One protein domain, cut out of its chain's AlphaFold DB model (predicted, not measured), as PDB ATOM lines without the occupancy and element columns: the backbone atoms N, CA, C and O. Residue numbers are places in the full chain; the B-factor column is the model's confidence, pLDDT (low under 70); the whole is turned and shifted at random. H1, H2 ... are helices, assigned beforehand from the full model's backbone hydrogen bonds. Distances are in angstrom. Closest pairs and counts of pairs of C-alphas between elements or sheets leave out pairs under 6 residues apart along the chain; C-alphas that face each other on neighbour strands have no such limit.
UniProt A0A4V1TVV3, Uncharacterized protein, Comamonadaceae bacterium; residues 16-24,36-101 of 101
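AT A GLANCE: This is residues 16 to 24 and 36 to 101 of the 101 residues of an uncharacterized protein of Comamonadaceae bacterium (UniProt A0A4V1TVV3). One long helix, H5, crosses a pair of helices, H2 and H3, that run opposite ways; its far end, residues 93 to 101 with the tail, sticks out free of the body. H4 sits at the other end, between H3 and H5 along the chain, and short H1 lies near the start of H2. The printed part has 75 residues with five named helices, H1 to H5 in order, and no named strand: all helix. It is compact, with a radius of gyration of the C-alphas of 12.7 A, and spans 44 by 22 by 18 A.

IN THESE COORDINATES: Find C-alpha 80 at (198.364, 130.545, 199.766); from there H5, residues 80 to 99, runs 28.8 A to C-alpha 99 at (218.390, 123.516, 180.284). H3 is residues 53 to 67, 19.7 A, and H2 residues 37 to 48, 17.4 A. H4 is residues 71 to 78, 11.1 A. H1, residues 16 to 22, 9.9 A, begins at C-alpha 16, (213.996, 128.434, 201.563).

HOW THE PARTS SIT: Look first at H5: its residues 80 to 88 alone touch H3, closest at the C-alphas of Val 57 and Pro 80, 5.5 A, at a steep tilt of 55 degrees. H2 and H5 only just touch, with 3 pairs of C-alphas within 8 A, the closest Leu 47 and Gln 91, 7.1 A. H3 touches H4 with residues 61 to 65 alone, Gly 65 and Gly 71 being closest, their C-alphas 4.1 A apart. H1 and H3 are apart. Every O i to N i+4 pair is within hydrogen-bond range in H1, H3, H4 and H5; in H2, 6 of 8 are.

THE WHOLE: The C-alphas farthest apart, Glu 73 and Leu 101, are 44.1 A apart. Residues 25 to 35 are not printed, and C-alphas 24 and 36 across that cut are 9.8 A apart. The links H2 to H3, H3 to H4 and H4 to H5 are tight. Residues 100 to 101 have pLDDT under 70.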
ATOM      1  N   ARG A  16     213.955 127.958 200.175       91.75
ATOM      2  CA  ARG A  16     213.996 128.434 201.563       91.75
ATOM      3  C   ARG A  16     213.702 129.923 201.662       91.75
ATOM      4  O   ARG A  16     212.885 130.324 202.475       91.75
ATOM      5  N   HIS A  17     214.334 130.729 200.811       89.00
ATOM      6  CA  HIS A  17     214.084 132.165 200.790       89.00
ATOM      7  C   HIS A  17     212.609 132.476 200.504       89.00
ATOM      8  O   HIS A  17     212.024 133.291 201.204       89.00
ATOM      9  N   LEU A  18     211.988 131.782 199.545       93.38
ATOM     10  CA  LEU A  18     210.563 131.949 199.251       93.38
ATOM     11  C   LEU A  18     209.672 131.619 200.460       93.38
ATOM     12  O   LEU A  18     208.760 132.383 200.761       93.38
ATOM     13  N   TRP A  19     209.949 130.521 201.167       93.88
ATOM     14  CA  TRP A  19     209.229 130.153 202.393       93.88
ATOM     15  C   TRP A  19     209.399 131.188 203.508       93.88
ATOM     16  O   TRP A  19     208.418 131.583 204.133       93.88
ATOM     17  N   ASN A  20     210.621 131.678 203.704       90.31
ATOM     18  CA  ASN A  20     210.919 132.692 204.709       90.31
ATOM     19  C   ASN A  20     210.290 134.061 204.400       90.31
ATOM     20  O   ASN A  20     210.033 134.821 205.323       90.31
ATOM     21  N   GLU A  21     210.074 134.405 203.128       90.19
ATOM     22  CA  GLU A  21     209.366 135.638 202.747       90.19
ATOM     23  C   GLU A  21     207.845 135.483 202.851       90.19
ATOM     24  O   GLU A  21     207.145 136.459 203.115       90.19
ATOM     25  N   TRP A  22     207.328 134.271 202.633       94.06
ATOM     26  CA  TRP A  22     205.907 133.987 202.813       94.06
ATOM     27  C   TRP A  22     205.497 134.034 204.289       94.06
ATOM     28  O   TRP A  22     204.451 134.594 204.604       94.06
ATOM     29  N   ASP A  23     206.340 133.478 205.167       92.31
ATOM     30  CA  ASP A  23     206.269 133.557 206.631       92.31
ATOM     31  C   ASP A  23     204.846 133.453 207.221       92.31
ATOM     32  O   ASP A  23     204.390 134.363 207.918       92.31
ATOM     33  N   PRO A  24     204.104 132.358 206.963       92.19
ATOM     34  CA  PRO A  24     202.722 132.239 207.421       92.19
ATOM     35  C   PRO A  24     202.593 132.276 208.951       92.19
ATOM     36  O   PRO A  24     201.542 132.676 209.442       92.19
ATOM     37  N   TYR A  36     211.029 126.602 208.563       91.12
ATOM     38  CA  TYR A  36     210.340 126.082 207.383       91.12
ATOM     39  C   TYR A  36     211.045 124.888 206.712       91.12
ATOM     40  O   TYR A  36     210.607 124.419 205.656       91.12
ATOM     41  N   ASP A  37     212.104 124.338 207.314       91.12
ATOM     42  CA  ASP A  37     212.965 123.311 206.701       91.12
ATOM     43  C   ASP A  37     212.250 122.011 206.406       91.12
ATOM     44  O   ASP A  37     212.436 121.412 205.340       91.12
ATOM     45  N   SER A  38     211.394 121.598 207.337       93.19
ATOM     46  CA  SER A  38     210.578 120.400 207.195       93.19
ATOM     47  C   SER A  38     209.623 120.482 206.006       93.19
ATOM     48  O   SER A  38     209.193 119.443 205.512       93.19
ATOM     49  N   TYR A  39     209.319 121.685 205.509       94.38
ATOM     50  CA  TYR A  39     208.398 121.898 204.394       94.38
ATOM     51  C   TYR A  39     209.107 122.059 203.050       94.38
ATOM     52  O   TYR A  39     208.464 121.907 202.009       94.38
ATOM     53  N   LEU A  40     210.424 122.292 203.026       94.62
ATOM     54  CA  LEU A  40     211.165 122.479 201.774       94.62
ATOM     55  C   LEU A  40     211.142 121.221 200.904       94.62
ATOM     56  O   LEU A  40     210.889 121.316 199.704       94.62
ATOM     57  N   THR A  41     211.377 120.048 201.501       95.50
ATOM     58  CA  THR A  41     211.416 118.779 200.754       95.50
ATOM     59  C   THR A  41     210.039 118.409 200.189       95.50
ATOM     60  O   THR A  41     209.947 118.275 198.970       95.50
ATOM     61  N   PRO A  42     208.951 118.354 200.987       96.88
ATOM     62  CA  PRO A  42     207.618 118.072 200.446       96.88
ATOM     63  C   PRO A  42     207.161 119.088 199.388       96.88
ATOM     64  O   PRO A  42     206.529 118.726 198.397       96.88
ATOM     65  N   THR A  43     207.518 120.367 199.554       97.19
ATOM     66  CA  THR A  43     207.212 121.398 198.552       97.19
ATOM     67  C   THR A  43     207.958 121.149 197.246       97.19
ATOM     68  O   THR A  43     207.376 121.274 196.170       97.19
ATOM     69  N   LEU A  44     209.242 120.785 197.316       95.56
ATOM     70  CA  LEU A  44     210.024 120.463 196.127       95.56
ATOM     71  C   LEU A  44     209.464 119.228 195.411       95.56
ATOM     72  O   LEU A  44     209.338 119.260 194.191       95.56
ATOM     73  N   GLU A  45     209.069 118.192 196.149       96.25
ATOM     74  CA  GLU A  45     208.446 116.983 195.595       96.25
ATOM     75  C   GLU A  45     207.132 117.298 194.861       96.25
ATOM     76  O   GLU A  45     206.935 116.840 193.734       96.25
ATOM     77  N   LEU A  46     206.266 118.138 195.442       96.31
ATOM     78  CA  LEU A  46     205.035 118.626 194.798       96.31
ATOM     79  C   LEU A  46     205.316 119.373 193.489       96.31
ATOM     80  O   LEU A  46     204.620 119.199 192.485       96.31
ATOM     81  N   LEU A  47     206.345 120.218 193.488       95.94
ATOM     82  CA  LEU A  47     206.761 120.931 192.289       95.94
ATOM     83  C   LEU A  47     207.281 119.947 191.235       95.94
ATOM     84  O   LEU A  47     206.864 120.004 190.077       95.94
ATOM     85  N   GLU A  48     208.176 119.033 191.608       94.81
ATOM     86  CA  GLU A  48     208.763 118.034 190.706       94.81
ATOM     87  C   GLU A  48     207.732 117.054 190.138       94.81
ATOM     88  O   GLU A  48     207.894 116.598 189.007       94.81
ATOM     89  N   SER A  49     206.631 116.802 190.851       95.44
ATOM     90  CA  SER A  49     205.498 116.023 190.343       95.44
ATOM     91  C   SER A  49     204.581 116.799 189.388       95.44
ATOM     92  O   SER A  49     203.526 116.290 189.016       95.44
ATOM     93  N   GLU A  50     204.929 118.036 189.023       93.94
ATOM     94  CA  GLU A  50     204.108 118.942 188.211       93.94
ATOM     95  C   GLU A  50     202.710 119.211 188.798       93.94
ATOM     96  O   GLU A  50     201.755 119.436 188.048       93.94
ATOM     97  N   ALA A  51     202.567 119.236 190.129       95.69
ATOM     98  CA  ALA A  51     201.283 119.492 190.789       95.69
ATOM     99  C   ALA A  51     200.683 120.846 190.367       95.69
ATOM    100  O   ALA A  51     201.388 121.853 190.300       95.69
ATOM    101  N   THR A  52     199.387 120.911 190.054       97.00
ATOM    102  CA  THR A  52     198.763 122.176 189.623       97.00
ATOM    103  C   THR A  52     198.767 123.219 190.746       97.00
ATOM    104  O   THR A  52     198.951 122.880 191.915       97.00
ATOM    105  N   VAL A  53     198.564 124.498 190.403       97.81
ATOM    106  CA  VAL A  53     198.491 125.581 191.402       97.81
ATOM    107  C   VAL A  53     197.429 125.261 192.454       97.81
ATOM    108  O   VAL A  53     197.690 125.413 193.639       97.81
ATOM    109  N   GLU A  54     196.280 124.724 192.049       98.19
ATOM    110  CA  GLU A  54     195.191 124.348 192.953       98.19
ATOM    111  C   GLU A  54     195.609 123.267 193.958       98.19
ATOM    112  O   GLU A  54     195.254 123.353 195.131       98.19
ATOM    113  N   VAL A  55     196.391 122.271 193.527       98.00
ATOM    114  CA  VAL A  55     196.911 121.219 194.418       98.00
ATOM    115  C   VAL A  55     197.906 121.802 195.420       98.00
ATOM    116  O   VAL A  55     197.869 121.455 196.600       98.00
ATOM    117  N   ILE A  56     198.773 122.713 194.973       98.25
ATOM    118  CA  ILE A  56     199.733 123.393 195.851       98.25
ATOM    119  C   ILE A  56     198.989 124.267 196.867       98.25
ATOM    120  O   ILE A  56     199.318 124.227 198.047       98.25
ATOM    121  N   VAL A  57     197.951 124.999 196.448       98.50
ATOM    122  CA  VAL A  57     197.107 125.795 197.354       98.50
ATOM    123  C   VAL A  57     196.481 124.916 198.428       98.50
ATOM    124  O   VAL A  57     196.648 125.217 199.604       98.50
ATOM    125  N   GLN A  58     195.846 123.803 198.058       98.25
ATOM    126  CA  GLN A  58     195.232 122.884 199.028       98.25
ATOM    127  C   GLN A  58     196.243 122.346 200.044       98.25
ATOM    128  O   GLN A  58     195.946 122.253 201.235       98.25
ATOM    129  N   TYR A  59     197.452 122.016 199.585       98.06
ATOM    130  CA  TYR A  59     198.544 121.618 200.464       98.06
ATOM    131  C   TYR A  59     198.911 122.737 201.451       98.06
ATOM    132  O   TYR A  59     198.969 122.484 202.651       98.06
ATOM    133  N   LEU A  60     199.105 123.969 200.973       98.25
ATOM    134  CA  LEU A  60     199.466 125.119 201.810       98.25
ATOM    135  C   LEU A  60     198.361 125.485 202.813       98.25
ATOM    136  O   LEU A  60     198.660 125.791 203.965       98.25
ATOM    137  N   GLU A  61     197.094 125.423 202.400       98.25
ATOM    138  CA  GLU A  61     195.932 125.655 203.265       98.25
ATOM    139  C   GLU A  61     195.876 124.636 204.408       98.25
ATOM    140  O   GLU A  61     195.738 125.024 205.570       98.25
ATOM    141  N   HIS A  62     196.044 123.345 204.100       97.81
ATOM    142  CA  HIS A  62     196.116 122.288 205.111       97.81
ATOM    143  C   HIS A  62     197.307 122.497 206.053       97.81
ATOM    144  O   HIS A  62     197.191 122.346 207.270       97.81
ATOM    145  N   LEU A  63     198.456 122.881 205.503       96.81
ATOM    146  CA  LEU A  63     199.680 123.050 206.268       96.81
ATOM    147  C   LEU A  63     199.563 124.208 207.270       96.81
ATOM    148  O   LEU A  63     199.851 124.023 208.448       96.81
ATOM    149  N   VAL A  64     199.050 125.363 206.844       96.88
ATOM    150  CA  VAL A  64     198.839 126.526 207.725       96.88
ATOM    151  C   VAL A  64     197.683 126.291 208.700       96.88
ATOM    152  O   VAL A  64     197.802 126.544 209.900       96.88
ATOM    153  N   GLY A  65     196.547 125.804 208.203       97.12
ATOM    154  CA  GLY A  65     195.334 125.664 208.999       97.12
ATOM    155  C   GLY A  65     195.428 124.548 210.034       97.12
ATOM    156  O   GLY A  65     195.096 124.763 211.201       97.12
ATOM    157  N   GLU A  66     195.887 123.370 209.611       95.56
ATOM    158  CA  GLU A  66     195.839 122.144 210.410       95.56
ATOM    159  C   GLU A  66     197.207 121.762 210.969       95.56
ATOM    160  O   GLU A  66     197.331 121.583 212.178       95.56
ATOM    161  N   HIS A  67     198.241 121.661 210.126       94.50
ATOM    162  CA  HIS A  67     199.550 121.167 210.568       94.50
ATOM    163  C   HIS A  67     200.259 122.148 211.515       94.50
ATOM    164  O   HIS A  67     200.725 121.749 212.580       94.50
ATOM    165  N   MET A  68     200.278 123.435 211.163       93.12
ATOM    166  CA  MET A  68     200.753 124.527 212.021       93.12
ATOM    167  C   MET A  68     199.716 124.922 213.086       93.12
ATOM    168  O   MET A  68     200.042 125.625 214.040       93.12
ATOM    169  N   GLY A  69     198.460 124.483 212.938       94.94
ATOM    170  CA  GLY A  69     197.386 124.727 213.902       94.94
ATOM    171  C   GLY A  69     196.905 126.179 213.978       94.94
ATOM    172  O   GLY A  69     196.394 126.596 215.018       94.94
ATOM    173  N   MET A  70     197.066 126.967 212.908       93.75
ATOM    174  CA  MET A  70     196.740 128.398 212.917       93.75
ATOM    175  C   MET A  70     195.274 128.710 212.566       93.75
ATOM    176  O   MET A  70     194.800 129.825 212.800       93.75
ATOM    177  N   GLY A  71     194.538 127.733 212.028       94.56
ATOM    178  CA  GLY A  71     193.125 127.863 211.669       94.56
ATOM    179  C   GLY A  71     192.846 128.693 210.405       94.56
ATOM    180  O   GLY A  71     193.740 129.247 209.769       94.56
ATOM    181  N   GLU A  72     191.565 128.776 210.031       93.19
ATOM    182  CA  GLU A  72     191.120 129.352 208.748       93.19
ATOM    183  C   GLU A  72     191.472 130.831 208.561       93.19
ATOM    184  O   GLU A  72     191.722 131.277 207.443       93.19
ATOM    185  N   GLU A  73     191.474 131.617 209.638       93.38
ATOM    186  CA  GLU A  73     191.804 133.036 209.526       93.38
ATOM    187  C   GLU A  73     193.268 133.216 209.126       93.38
ATOM    188  O   GLU A  73     193.544 133.979 208.204       93.38
ATOM    189  N   ALA A  74     194.199 132.465 209.715       92.75
ATOM    190  CA  ALA A  74     195.603 132.524 209.317       92.75
ATOM    191  C   ALA A  74     195.812 132.079 207.864       92.75
ATOM    192  O   ALA A  74     196.555 132.729 207.134       92.75
ATOM    193  N   VAL A  75     195.084 131.051 207.412       95.56
ATOM    194  CA  VAL A  75     195.086 130.614 206.005       95.56
ATOM    195  C   VAL A  75     194.684 131.754 205.062       95.56
ATOM    196  O   VAL A  75     195.337 131.990 204.049       95.56
ATOM    197  N   LYS A  76     193.632 132.514 205.392       93.19
ATOM    198  CA  LYS A  76     193.206 133.661 204.569       93.19
ATOM    199  C   LYS A  76     194.253 134.774 204.550       93.19
ATOM    200  O   LYS A  76     194.472 135.381 203.504       93.19
ATOM    201  N   HIS A  77     194.881 135.049 205.694       93.06
ATOM    202  CA  HIS A  77     195.867 136.123 205.822       93.06
ATOM    203  C   HIS A  77     197.192 135.792 205.125       93.06
ATOM    204  O   HIS A  77     197.815 136.702 204.581       93.06
ATOM    205  N   SER A  78     197.604 134.521 205.096       93.94
ATOM    206  CA  SER A  78     198.849 134.103 204.442       93.94
ATOM    207  C   SER A  78     198.760 134.112 202.912       93.94
ATOM    208  O   SER A  78     199.786 134.186 202.251       93.94
ATOM    209  N   ASN A  79     197.564 134.111 202.314       95.94
ATOM    210  CA  ASN A  79     197.372 134.135 200.856       95.94
ATOM    211  C   ASN A  79     198.117 132.989 200.119       95.94
ATOM    212  O   ASN A  79     199.034 133.232 199.325       95.94
ATOM    213  N   PRO A  80     197.715 131.724 200.348       97.19
ATOM    214  CA  PRO A  80     198.364 130.545 199.766       97.19
ATOM    215  C   PRO A  80     198.332 130.520 198.232       97.19
ATOM    216  O   PRO A  80     199.234 129.955 197.619       97.19
ATOM    217  N   LEU A  81     197.344 131.162 197.595       98.25
ATOM    218  CA  LEU A  81     197.269 131.272 196.135       98.25
ATOM    219  C   LEU A  81     198.459 132.037 195.555       98.25
ATOM    220  O   LEU A  81     199.146 131.520 194.676       98.25
ATOM    221  N   ALA A  82     198.738 133.233 196.075       97.62
ATOM    222  CA  ALA A  82     199.862 134.035 195.596       97.62
ATOM    223  C   ALA A  82     201.201 133.308 195.797       97.62
ATOM    224  O   ALA A  82     202.084 133.370 194.940       97.62
ATOM    225  N   PHE A  83     201.343 132.576 196.906       97.94
ATOM    226  CA  PHE A  83     202.546 131.791 197.157       97.94
ATOM    227  C   PHE A  83     202.674 130.593 196.207       97.94
ATOM    228  O   PHE A  83     203.749 130.360 195.654       97.94
ATOM    229  N   ALA A  84     201.583 129.876 195.929       98.38
ATOM    230  CA  ALA A  84     201.573 128.775 194.968       98.38
ATOM    231  C   ALA A  84     201.955 129.228 193.544       98.38
ATOM    232  O   ALA A  84     202.741 128.560 192.867       98.38
ATOM    233  N   GLU A  85     201.446 130.379 193.097       98.06
ATOM    234  CA  GLU A  85     201.814 130.982 191.809       98.06
ATOM    235  C   GLU A  85     203.303 131.354 191.761       98.06
ATOM    236  O   GLU A  85     203.989 131.055 190.778       98.06
ATOM    237  N   LEU A  86     203.827 131.938 192.844       97.19
ATOM    238  CA  LEU A  86     205.244 132.277 192.975       97.19
ATOM    239  C   LEU A  86     206.142 131.033 192.917       97.19
ATOM    240  O   LEU A  86     207.141 131.034 192.196       97.19
ATOM    241  N   LEU A  87     205.773 129.957 193.617       97.25
ATOM    242  CA  LEU A  87     206.497 128.684 193.591       97.25
ATOM    243  C   LEU A  87     206.556 128.094 192.176       97.25
ATOM    244  O   LEU A  87     207.610 127.617 191.747       97.25
ATOM    245  N   ARG A  88     205.453 128.164 191.420       96.00
ATOM    246  CA  ARG A  88     205.424 127.709 190.023       96.00
ATOM    247  C   ARG A  88     206.281 128.576 189.107       96.00
ATOM    248  O   ARG A  88     207.048 128.027 188.320       96.00
ATOM    249  N   ALA A  89     206.206 129.899 189.235       95.06
ATOM    250  CA  ALA A  89     207.045 130.809 188.457       95.06
ATOM    251  C   ALA A  89     208.541 130.567 188.723       95.06
ATOM    252  O   ALA A  89     209.333 130.449 187.786       95.06
ATOM    253  N   TRP A  90     208.918 130.418 189.996       95.12
ATOM    254  CA  TRP A  90     210.284 130.091 190.400       95.12
ATOM    255  C   TRP A  90     210.756 128.751 189.822       95.12
ATOM    256  O   TRP A  90     211.869 128.658 189.301       95.12
ATOM    257  N   GLN A  91     209.912 127.718 189.863       94.38
ATOM    258  CA  GLN A  91     210.256 126.406 189.321       94.38
ATOM    259  C   GLN A  91     210.509 126.453 187.806       94.38
ATOM    260  O   GLN A  91     211.472 125.843 187.336       94.38
ATOM    261  N   SER A  92     209.667 127.162 187.049       93.06
ATOM    262  CA  SER A  92     209.832 127.327 185.600       93.06
ATOM    263  C   SER A  92     211.151 128.024 185.267       93.06
ATOM    264  O   SER A  92     211.954 127.468 184.520       93.06
ATOM    265  N   ALA A  93     211.444 129.154 185.923       90.75
ATOM    266  CA  ALA A  93     212.705 129.875 185.735       90.75
ATOM    267  C   ALA A  93     213.934 129.016 186.089       90.75
ATOM    268  O   ALA A  93     214.953 129.049 185.399       90.75
ATOM    269  N   ARG A  94     213.841 128.192 187.145       89.00
ATOM    270  CA  ARG A  94     214.904 127.253 187.533       89.00
ATOM    271  C   ARG A  94     215.145 126.165 186.481       89.00
ATOM    272  O   ARG A  94     216.287 125.741 186.318       89.00
ATOM    273  N   LYS A  95     214.097 125.667 185.817       87.88
ATOM    274  CA  LYS A  95     214.229 124.663 184.745       87.88
ATOM    275  C   LYS A  95     214.880 125.268 183.507       87.88
ATOM    276  O   LYS A  95     215.837 124.686 183.018       87.88
ATOM    277  N   GLU A  96     214.434 126.448 183.085       85.38
ATOM    278  CA  GLU A  96     215.022 127.183 181.954       85.38
ATOM    279  C   GLU A  96     216.527 127.402 182.156       85.38
ATOM    280  O   GLU A  96     217.334 126.990 181.330       85.38
ATOM    281  N   ALA A  97     216.928 127.909 183.327       81.19
ATOM    282  CA  ALA A  97     218.338 128.128 183.648       81.19
ATOM    283  C   ALA A  97     219.187 126.840 183.699       81.19
ATOM    284  O   ALA A  97     220.410 126.908 183.585       81.19
ATOM    285  N   ARG A  98     218.567 125.672 183.921       77.31
ATOM    286  CA  ARG A  98     219.251 124.370 183.924       77.31
ATOM    287  C   ARG A  98     219.384 123.785 182.520       77.31
ATOM    288  O   ARG A  98     220.358 123.088 182.271       77.31
ATOM    289  N   ASP A  99     218.412 124.037 181.652       72.00
ATOM    290  CA  ASP A  99     218.390 123.516 180.284       72.00
ATOM    291  C   ASP A  99     219.314 124.324 179.341       72.00
ATOM    292  O   ASP A  99     219.711 123.819 178.294       72.00
ATOM    293  N   ASP A 100     219.709 125.543 179.739       56.94
ATOM    294  CA  ASP A 100     220.674 126.414 179.041       56.94
ATOM    295  C   ASP A 100     222.167 126.057 179.284       56.94
ATOM    296  O   ASP A 100     223.060 126.753 178.783       56.94
ATOM    297  N   LEU A 101     222.459 124.995 180.051       52.59
ATOM    298  CA  LEU A 101     223.810 124.506 180.394       52.59
ATOM    299  C   LEU A 101     224.185 123.224 179.637       52.59
ATOM    300  O   LEU A 101     225.369 123.124 179.234       52.59
TER     301      LEU A 101